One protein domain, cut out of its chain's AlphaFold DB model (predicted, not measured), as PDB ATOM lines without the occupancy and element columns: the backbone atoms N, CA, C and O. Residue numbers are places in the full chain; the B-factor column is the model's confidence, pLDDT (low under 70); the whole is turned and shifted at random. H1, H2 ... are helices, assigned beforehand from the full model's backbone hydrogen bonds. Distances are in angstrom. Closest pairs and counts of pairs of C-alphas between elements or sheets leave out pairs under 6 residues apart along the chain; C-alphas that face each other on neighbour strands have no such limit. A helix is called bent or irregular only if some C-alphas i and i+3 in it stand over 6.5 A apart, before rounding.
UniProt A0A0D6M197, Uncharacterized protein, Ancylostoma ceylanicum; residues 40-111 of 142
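Overview. This is residues 40 to 111 of the 142 residues of an uncharacterized protein of Ancylostoma ceylanicum (UniProt A0A0D6M197). What does the model look like at first sight? H1 and H3 meet in a corner, near where H1 begins and H3 ends, and the chain between them runs through the short H2 round an open, hollow frame; from H3 a long stretch with no named element, residues 75 to 94, winds to the straight H4, whose residues 102 to 110 stick out from the body with residue 111. What is it made of? The printed part has 72 residues with four named helices, H1, H2, H3 and H4 in that order, and no named strand: the class is all helix. How closely is it gathered? It is only just loose, close to compact, with a radius of gyration of the C-alphas of 13.7 A, and elongated, spanning 43 by 27 by 21 A.

Along the chain. Where does the first helix run? H1 holds residues 41 to 51, 15.0 A from first to last C-alpha, and begins with C-alpha 41 at (119.729, 153.723, 138.772). Which helices come next? H2, residues 57 to 60, measures 5.8 A. H3, residues 62 to 74, measures 20.5 A and is neither bent nor irregular, but only just: C-alphas 70 and 73 are 6.2 A apart. Where is the last helix? H4 holds residues 95 to 110, 22.9 A long, and ends with C-alpha 110 at (144.270, 146.623, 123.330).

Arrangement. How do H1 and H3 stand? They touch, and their closest C-alphas, those of Leu 42 and Thr 71, are 5.8 A apart. Their lines are about perpendicular, at 76 degrees. What of H2 and H4? H2 is close to H3 but not clearly touching, the closest C-alphas being those of Ser 59 and Gln 65 at 6.8 A. H2 and H1 are apart, and H4 is apart from H1, H2 and H3. What do the backbones show? In H1 and H4 each O i to N i+4 pair is within hydrogen-bond range, while H2 is too short for such a pair. In H3 3 of 9 are, beside 7 of 10 O i to N i+3 pairs.

Size, cuts and confidence. How large is it? The two C-alphas farthest apart, those of Lys 54 and Leu 110, lie 43.4 A from each other. Without residues 102 to 111, which stand free, the body spans 34 by 22 by 21 A. How are the parts linked? The printed part has no cut; the links H1 to H2 and H2 to H3 are tight, and H3 to H4 is long, with 20 residues. Where is confidence low? The mean pLDDT of the printed part is 72.4, and residues 40 to 81 are under 70; H4 has a mean of 91.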
ATOM      1  N   PRO A  40     122.868 151.143 139.725       66.50
ATOM      2  CA  PRO A  40     121.552 150.490 139.751       66.50
ATOM      3  C   PRO A  40     120.419 151.412 139.287       66.50
ATOM      4  O   PRO A  40     119.384 150.951 138.816       66.50
ATOM      5  N   ARG A  41     120.644 152.730 139.337       64.81
ATOM      6  CA  ARG A  41     119.729 153.723 138.772       64.81
ATOM      7  C   ARG A  41     119.441 153.529 137.279       64.81
ATOM      8  O   ARG A  41     118.376 153.938 136.842       64.81
ATOM      9  N   LEU A  42     120.328 152.883 136.522       66.94
ATOM     10  CA  LEU A  42     120.063 152.539 135.123       66.94
ATOM     11  C   LEU A  42     118.847 151.622 134.973       66.94
ATOM     12  O   LEU A  42     118.009 151.868 134.115       66.94
ATOM     13  N   ALA A  43     118.728 150.610 135.835       65.25
ATOM     14  CA  ALA A  43     117.574 149.716 135.838       65.25
ATOM     15  C   ALA A  43     116.311 150.432 136.345       65.25
ATOM     16  O   ALA A  43     115.240 150.282 135.766       65.25
ATOM     17  N   ILE A  44     116.450 151.275 137.376       65.69
ATOM     18  CA  ILE A  44     115.326 152.034 137.948       65.69
ATOM     19  C   ILE A  44     114.750 153.021 136.924       65.69
ATOM     20  O   ILE A  44     113.542 153.063 136.724       65.69
ATOM     21  N   GLU A  45     115.590 153.809 136.246       65.38
ATOM     22  CA  GLU A  45     115.122 154.770 135.238       65.38
ATOM     23  C   GLU A  45     114.545 154.083 133.996       65.38
ATOM     24  O   GLU A  45     113.581 154.585 133.421       65.38
ATOM     25  N   ALA A  46     115.086 152.929 133.600       63.34
ATOM     26  CA  ALA A  46     114.543 152.115 132.518       63.34
ATOM     27  C   ALA A  46     113.090 151.698 132.786       63.34
ATOM     28  O   ALA A  46     112.205 151.933 131.962       63.34
ATOM     29  N   GLU A  47     112.845 151.122 133.962       62.88
ATOM     30  CA  GLU A  47     111.512 150.723 134.413       62.88
ATOM     31  C   GLU A  47     110.567 151.929 134.487       62.88
ATOM     32  O   GLU A  47     109.428 151.880 134.019       62.88
ATOM     33  N   TYR A  48     111.085 153.056 134.972       64.62
ATOM     34  CA  TYR A  48     110.347 154.298 135.119       64.62
ATOM     35  C   TYR A  48     109.863 154.907 133.796       64.62
ATOM     36  O   TYR A  48     108.679 155.216 133.631       64.62
ATOM     37  N   LEU A  49     110.785 155.056 132.838       62.81
ATOM     38  CA  LEU A  49     110.531 155.653 131.526       62.81
ATOM     39  C   LEU A  49     109.598 154.791 130.668       62.81
ATOM     40  O   LEU A  49     108.903 155.318 129.800       62.81
ATOM     41  N   ILE A  50     109.566 153.475 130.894       60.34
ATOM     42  CA  ILE A  50     108.719 152.549 130.131       60.34
ATOM     43  C   ILE A  50     107.355 152.354 130.784       60.34
ATOM     44  O   ILE A  50     106.357 152.255 130.071       60.34
ATOM     45  N   GLY A  51     107.301 152.315 132.116       60.44
ATOM     46  CA  GLY A  51     106.069 152.122 132.880       60.44
ATOM     47  C   GLY A  51     105.136 153.337 132.894       60.44
ATOM     48  O   GLY A  51     104.006 153.218 133.360       60.44
ATOM     49  N   GLY A  52     105.578 154.498 132.394       56.09
ATOM     50  CA  GLY A  52     104.778 155.729 132.397       56.09
ATOM     51  C   GLY A  52     104.569 156.312 133.798       56.09
ATOM     52  O   GLY A  52     103.597 157.031 134.037       56.09
ATOM     53  N   LEU A  53     105.464 155.989 134.733       58.41
ATOM     54  CA  LEU A  53     105.438 156.523 136.090       58.41
ATOM     55  C   LEU A  53     105.848 158.016 136.047       58.41
ATOM     56  O   LEU A  53     106.714 158.422 135.273       58.41
ATOM     57  N   LYS A  54     105.160 158.883 136.803       53.69
ATOM     58  CA  LYS A  54     105.312 160.360 136.750       53.69
ATOM     59  C   LYS A  54     106.490 160.844 137.580       53.69
ATOM     60  O   LYS A  54     106.354 160.771 138.791       53.69
ATOM     61  N   GLU A  55     107.612 161.294 136.988       54.97
ATOM     62  CA  GLU A  55     108.879 161.703 137.671       54.97
ATOM     63  C   GLU A  55     108.745 161.949 139.185       54.97
ATOM     64  O   GLU A  55     108.175 162.951 139.623       54.97
ATOM     65  N   GLU A  56     109.249 161.012 139.992       55.62
ATOM     66  CA  GLU A  56     109.149 161.100 141.443       55.62
ATOM     67  C   GLU A  56     110.006 162.268 141.958       55.62
ATOM     68  O   GLU A  56     111.061 162.584 141.398       55.62
ATOM     69  N   CYS A  57     109.564 162.924 143.038       54.03
ATOM     70  CA  CYS A  57     110.170 164.151 143.572       54.03
ATOM     71  C   CYS A  57     111.682 164.060 143.852       54.03
ATOM     72  O   CYS A  57     112.358 165.085 143.789       54.03
ATOM     73  N   TRP A  58     112.220 162.863 144.106       53.72
ATOM     74  CA  TRP A  58     113.653 162.644 144.346       53.72
ATOM     75  C   TRP A  58     114.521 162.864 143.098       53.72
ATOM     76  O   TRP A  58     115.694 163.199 143.216       53.72
ATOM     77  N   SER A  59     113.955 162.768 141.888       56.50
ATOM     78  CA  SER A  59     114.666 163.074 140.632       56.50
ATOM     79  C   SER A  59     115.132 164.536 140.527       56.50
ATOM     80  O   SER A  59     116.049 164.841 139.763       56.50
ATOM     81  N   LYS A  60     114.529 165.436 141.318       59.53
ATOM     82  CA  LYS A  60     114.820 166.877 141.339       59.53
ATOM     83  C   LYS A  60     115.916 167.267 142.331       59.53
ATOM     84  O   LYS A  60     116.336 168.422 142.332       59.53
ATOM     85  N   GLU A  61     116.385 166.340 143.162       64.94
ATOM     86  CA  GLU A  61     117.478 166.611 144.092       64.94
ATOM     87  C   GLU A  61     118.796 166.824 143.335       64.94
ATOM     88  O   GLU A  61     119.120 166.116 142.378       64.94
ATOM     89  N   ALA A  62     119.585 167.814 143.760       63.06
ATOM     90  CA  ALA A  62     120.824 168.190 143.077       63.06
ATOM     91  C   ALA A  62     121.843 167.033 143.010       63.06
ATOM     92  O   ALA A  62     122.535 166.875 142.003       63.06
ATOM     93  N   GLU A  63     121.891 166.188 144.044       58.59
ATOM     94  CA  GLU A  63     122.748 164.992 144.094       58.59
ATOM     95  C   GLU A  63     122.320 163.928 143.071       58.59
ATOM     96  O   GLU A  63     123.141 163.203 142.506       58.59
ATOM     97  N   VAL A  64     121.025 163.894 142.763       61.56
ATOM     98  CA  VAL A  64     120.400 162.955 141.839       61.56
ATOM     99  C   VAL A  64     120.521 163.442 140.387       61.56
ATOM    100  O   VAL A  64     120.631 162.634 139.465       61.56
ATOM    101  N   GLN A  65     120.629 164.747 140.129       63.81
ATOM    102  CA  GLN A  65     120.834 165.259 138.767       63.81
ATOM    103  C   GLN A  65     122.150 164.801 138.121       63.81
ATOM    104  O   GLN A  65     122.193 164.555 136.914       63.81
ATOM    105  N   HIS A  66     123.229 164.637 138.897       65.62
ATOM    106  CA  HIS A  66     124.487 164.114 138.352       65.62
ATOM    107  C   HIS A  66     124.321 162.686 137.817       65.62
ATOM    108  O   HIS A  66     124.862 162.343 136.768       65.62
ATOM    109  N   LEU A  67     123.512 161.879 138.501       60.81
ATOM    110  CA  LEU A  67     123.240 160.503 138.114       60.81
ATOM    111  C   LEU A  67     122.415 160.412 136.812       60.81
ATOM    112  O   LEU A  67     122.582 159.444 136.080       60.81
ATOM    113  N   HIS A  68     121.614 161.429 136.465       62.94
ATOM    114  CA  HIS A  68     120.915 161.485 135.169       62.94
ATOM    115  C   HIS A  68     121.899 161.625 133.991       62.94
ATOM    116  O   HIS A  68     121.710 161.053 132.924       62.94
ATOM    117  N   LYS A  69     123.032 162.314 134.184       65.06
ATOM    118  CA  LYS A  69     124.092 162.371 133.157       65.06
ATOM    119  C   LYS A  69     124.762 161.015 132.928       65.06
ATOM    120  O   LYS A  69     125.292 160.775 131.848       65.06
ATOM    121  N   ILE A  70     124.765 160.140 133.936       64.94
ATOM    122  CA  ILE A  70     125.291 158.774 133.811       64.94
ATOM    123  C   ILE A  70     124.316 157.923 132.995       64.94
ATOM    124  O   ILE A  70     124.748 157.133 132.162       64.94
ATOM    125  N   THR A  71     123.010 158.111 133.191       62.69
ATOM    126  CA  THR A  71     121.977 157.342 132.489       62.69
ATOM    127  C   THR A  71     121.761 157.785 131.046       62.69
ATOM    128  O   THR A  71     121.393 156.956 130.217       62.69
ATOM    129  N   GLN A  72     122.118 159.028 130.701       64.50
ATOM    130  CA  GLN A  72     122.102 159.542 129.325       64.50
ATOM    131  C   GLN A  72     122.929 158.718 128.325       64.50
ATOM    132  O   GLN A  72     122.615 158.700 127.143       64.50
ATOM    133  N   GLN A  73     123.954 157.987 128.779       63.22
ATOM    134  CA  GLN A  73     124.732 157.081 127.914       63.22
ATOM    135  C   GLN A  73     123.943 155.838 127.469       63.22
ATOM    136  O   GLN A  73     124.408 155.069 126.632       63.22
ATOM    137  N   TYR A  74     122.762 155.632 128.052       66.00
ATOM    138  CA  TYR A  74     121.916 154.455 127.886       66.00
ATOM    139  C   TYR A  74     120.506 154.820 127.397       66.00
ATOM    140  O   TYR A  74     119.638 153.950 127.286       66.00
ATOM    141  N   THR A  75     120.275 156.102 127.106       66.25
ATOM    142  CA  THR A  75     119.053 156.635 126.503       66.25
ATOM    143  C   THR A  75     119.329 157.073 125.061       66.25
ATOM    144  O   THR A  75     120.470 157.199 124.624       66.25
ATOM    145  N   GLU A  76     118.276 157.209 124.264       67.12
ATOM    146  CA  GLU A  76     118.337 157.753 122.910       67.12
ATOM    147  C   GLU A  76     118.679 159.255 122.939       67.12
ATOM    148  O   GLU A  76     118.564 159.919 123.967       67.12
ATOM    149  N   ALA A  77     119.050 159.829 121.788       64.88
ATOM    150  CA  ALA A  77     119.440 161.243 121.678       64.88
ATOM    151  C   ALA A  77     118.356 162.244 122.142       64.88
ATOM    152  O   ALA A  77     118.661 163.388 122.464       64.88
ATOM    153  N   ASN A  78     117.092 161.820 122.182       63.84
ATOM    154  CA  ASN A  78     115.950 162.588 122.692       63.84
ATOM    155  C   ASN A  78     115.698 162.377 124.204       63.84
ATOM    156  O   ASN A  78     114.685 162.845 124.718       63.84
ATOM    157  N   GLY A  79     116.577 161.652 124.905       64.44
ATOM    158  CA  GLY A  79     116.433 161.284 126.315       64.44
ATOM    159  C   GLY A  79     115.486 160.108 126.571       64.44
ATOM    160  O   GLY A  79     115.299 159.728 127.726       64.44
ATOM    161  N   ALA A  80     114.897 159.516 125.527       65.75
ATOM    162  CA  ALA A  80     113.992 158.383 125.660       65.75
ATOM    163  C   ALA A  80     114.744 157.088 125.962       65.75
ATOM    164  O   ALA A  80     115.909 156.904 125.623       65.75
ATOM    165  N   TYR A  81     114.056 156.144 126.584       69.12
ATOM    166  CA  TYR A  81     114.630 154.847 126.890       69.12
ATOM    167  C   TYR A  81     115.048 154.063 125.631       69.12
ATOM    168  O   TYR A  81     114.229 153.831 124.738       69.12
ATOM    169  N   ASN A  82     116.292 153.570 125.600       74.31
ATOM    170  CA  ASN A  82     116.783 152.744 124.500       74.31
ATOM    171  C   ASN A  82     116.316 151.284 124.649       74.31
ATOM    172  O   ASN A  82     117.003 150.431 125.220       74.31
ATOM    173  N   LYS A  83     115.155 150.974 124.058       74.50
ATOM    174  CA  LYS A  83     114.536 149.630 124.083       74.50
ATOM    175  C   LYS A  83     115.368 148.532 123.433       74.50
ATOM    176  O   LYS A  83     115.094 147.358 123.649       74.50
ATOM    177  N   LYS A  84     116.363 148.885 122.617       81.38
ATOM    178  CA  LYS A  84     117.252 147.902 121.988       81.38
ATOM    179  C   LYS A  84     118.394 147.504 122.911       81.38
ATOM    180  O   LYS A  84     118.941 146.416 122.744       81.38
ATOM    181  N   PHE A  85     118.771 148.362 123.856       81.44
ATOM    182  CA  PHE A  85     119.930 148.143 124.717       81.44
ATOM    183  C   PHE A  85     119.673 147.080 125.792       81.44
ATOM    184  O   PHE A  85     120.527 146.232 126.040       81.44
ATOM    185  N   TYR A  86     118.471 147.043 126.356       80.25
ATOM    186  CA  TYR A  86     118.100 146.136 127.444       80.25
ATOM    187  C   TYR A  86     117.224 144.969 126.977       80.25
ATOM    188  O   TYR A  86     116.597 145.011 125.917       80.25
ATOM    189  N   ALA A  87     117.196 143.907 127.776       84.75
ATOM    190  CA  ALA A  87     116.286 142.786 127.619       84.75
ATOM    191  C   ALA A  87     114.848 143.184 127.999       84.75
ATOM    192  O   ALA A  87     114.589 144.274 128.504       84.75
ATOM    193  N   SER A  88     113.896 142.278 127.768       83.25
ATOM    194  CA  SER A  88     112.472 142.523 128.036       83.25
ATOM    195  C   SER A  88     112.139 142.770 129.511       83.25
ATOM    196  O   SER A  88     111.074 143.303 129.795       83.25
ATOM    197  N   ASP A  89     113.017 142.368 130.433       80.56
ATOM    198  CA  ASP A  89     112.867 142.589 131.877       80.56
ATOM    199  C   ASP A  89     113.426 143.934 132.363       80.56
ATOM    200  O   ASP A  89     113.321 144.237 133.547       80.56
ATOM    201  N   LEU A  90     114.008 144.736 131.461       74.50
ATOM    202  CA  LEU A  90     114.536 146.080 131.728       74.50
ATOM    203  C   LEU A  90     115.702 146.128 132.727       74.50
ATOM    204  O   LEU A  90     116.156 147.211 133.098       74.50
ATOM    205  N   PHE A  91     116.216 144.966 133.123       76.50
ATOM    206  CA  PHE A  91     117.304 144.821 134.079       76.50
ATOM    207  C   PHE A  91     118.539 144.232 133.403       76.50
ATOM    208  O   PHE A  91     119.637 144.782 133.505       76.50
ATOM    209  N   HIS A  92     118.363 143.138 132.662       85.00
ATOM    210  CA  HIS A  92     119.450 142.535 131.911       85.00
ATOM    211  C   HIS A  92     119.703 143.282 130.604       85.00
ATOM    212  O   HIS A  92     118.830 143.930 130.026       85.00
ATOM    213  N   LEU A  93     120.922 143.141 130.093       85.38
ATOM    214  CA  LEU A  93     121.255 143.602 128.757       85.38
ATOM    215  C   LEU A  93     120.648 142.716 127.677       85.38
ATOM    216  O   LEU A  93     120.644 141.490 127.788       85.38
ATOM    217  N   SER A  94     120.246 143.332 126.567       88.75
ATOM    218  CA  SER A  94     119.922 142.584 125.358       88.75
ATOM    219  C   SER A  94     121.191 141.996 124.730       88.75
ATOM    220  O   SER A  94     122.325 142.306 125.115       88.75
ATOM    221  N   LYS A  95     121.024 141.182 123.681       92.06
ATOM    222  CA  LYS A  95     122.147 140.761 122.829       92.06
ATOM    223  C   LYS A  95     122.920 141.963 122.263       92.06
ATOM    224  O   LYS A  95     124.144 141.911 122.186       92.06
ATOM    225  N   TYR A  96     122.213 143.026 121.885       89.00
ATOM    226  CA  TYR A  96     122.816 144.251 121.364       89.00
ATOM    227  C   TYR A  96     123.581 145.010 122.459       89.00
ATOM    228  O   TYR A  96     124.754 145.311 122.263       89.00
ATOM    229  N   GLY A  97     122.988 145.222 123.641       86.81
ATOM    230  CA  GLY A  97     123.673 145.907 124.747       86.81
ATOM    231  C   GLY A  97     124.942 145.182 125.213       86.81
ATOM    232  O   GLY A  97     125.980 145.812 125.421       86.81
ATOM    233  N   ASN A  98     124.903 143.845 125.279       91.00
ATOM    234  CA  ASN A  98     126.096 143.034 125.546       91.00
ATOM    235  C   ASN A  98     127.177 143.205 124.463       91.00
ATOM    236  O   ASN A  98     128.359 143.292 124.794       91.00
ATOM    237  N   ALA A  99     126.794 143.260 123.182       91.50
ATOM    238  CA  ALA A  99     127.740 143.420 122.077       91.50
ATOM    239  C   ALA A  99     128.447 144.785 122.109       91.50
ATOM    240  O   ALA A  99     129.665 144.839 121.935       91.50
ATOM    241  N   VAL A 100     127.713 145.864 122.398       89.56
ATOM    242  CA  VAL A 100     128.288 147.209 122.553       89.56
ATOM    243  C   VAL A 100     129.284 147.233 123.716       89.56
ATOM    244  O   VAL A 100     130.436 147.626 123.532       89.56
ATOM    245  N   LEU A 101     128.907 146.722 124.895       88.50
ATOM    246  CA  LEU A 101     129.823 146.641 126.041       88.50
ATOM    247  C   LEU A 101     131.094 145.841 125.707       88.50
ATOM    248  O   LEU A 101     132.204 146.271 126.036       88.50
ATOM    249  N   ALA A 102     130.942 144.694 125.041       91.50
ATOM    250  CA  ALA A 102     132.059 143.844 124.645       91.50
ATOM    251  C   ALA A 102     133.013 144.555 123.672       91.50
ATOM    252  O   ALA A 102     134.227 144.437 123.824       91.50
ATOM    253  N   LEU A 103     132.486 145.331 122.722       91.81
ATOM    254  CA  LEU A 103     133.274 146.124 121.778       91.81
ATOM    255  C   LEU A 103     134.129 147.184 122.490       91.81
ATOM    256  O   LEU A 103     135.329 147.295 122.219       91.81
ATOM    257  N   HIS A 104     133.553 147.918 123.446       90.69
ATOM    258  CA  HIS A 104     134.311 148.884 124.247       90.69
ATOM    259  C   HIS A 104     135.383 148.210 125.104       90.69
ATOM    260  O   HIS A 104     136.522 148.683 125.149       90.69
ATOM    261  N   LEU A 105     135.043 147.096 125.761       90.56
ATOM    262  CA  LEU A 105     136.001 146.340 126.563       90.56
ATOM    263  C   LEU A 105     137.155 145.818 125.700       90.56
ATOM    264  O   LEU A 105     138.312 145.965 126.083       90.56
ATOM    265  N   TRP A 106     136.855 145.256 124.529       92.06
ATOM    266  CA  TRP A 106     137.852 144.746 123.593       92.06
ATOM    267  C   TRP A 106     138.851 145.827 123.179       92.06
ATOM    268  O   TRP A 106     140.061 145.644 123.318       92.06
ATOM    269  N   ASN A 107     138.351 146.988 122.756       91.88
ATOM    270  CA  ASN A 107     139.208 148.104 122.369       91.88
ATOM    271  C   ASN A 107     140.050 148.609 123.555       91.88
ATOM    272  O   ASN A 107     141.249 148.829 123.403       91.88
ATOM    273  N   CYS A 108     139.471 148.684 124.758       91.25
ATOM    274  CA  CYS A 108     140.187 149.050 125.984       91.25
ATOM    275  C   CYS A 108     141.284 148.035 126.367       91.25
ATOM    276  O   CYS A 108     142.355 148.404 126.861       91.25
ATOM    277  N   LEU A 109     141.077 146.735 126.122       89.94
ATOM    278  CA  LEU A 109     142.091 145.707 126.383       89.94
ATOM    279  C   LEU A 109     143.344 145.903 125.519       89.94
ATOM    280  O   LEU A 109     144.447 145.684 126.026       89.94
ATOM    281  N   LEU A 110     143.180 146.381 124.282       90.88
ATOM    282  CA  LEU A 110     144.270 146.623 123.330       90.88
ATOM    283  C   LEU A 110     145.022 147.944 123.560       90.88
ATOM    284  O   LEU A 110     146.109 148.137 123.012       90.88
ATOM    285  N   GLU A 111     144.496 148.832 124.401       90.12
ATOM    286  CA  GLU A 111     145.191 150.056 124.798       90.12
ATOM    287  C   GLU A 111     146.360 149.767 125.762       90.12
ATOM    288  O   GLU A 111     146.272 148.856 126.601       90.12
TER     289      GLU A 111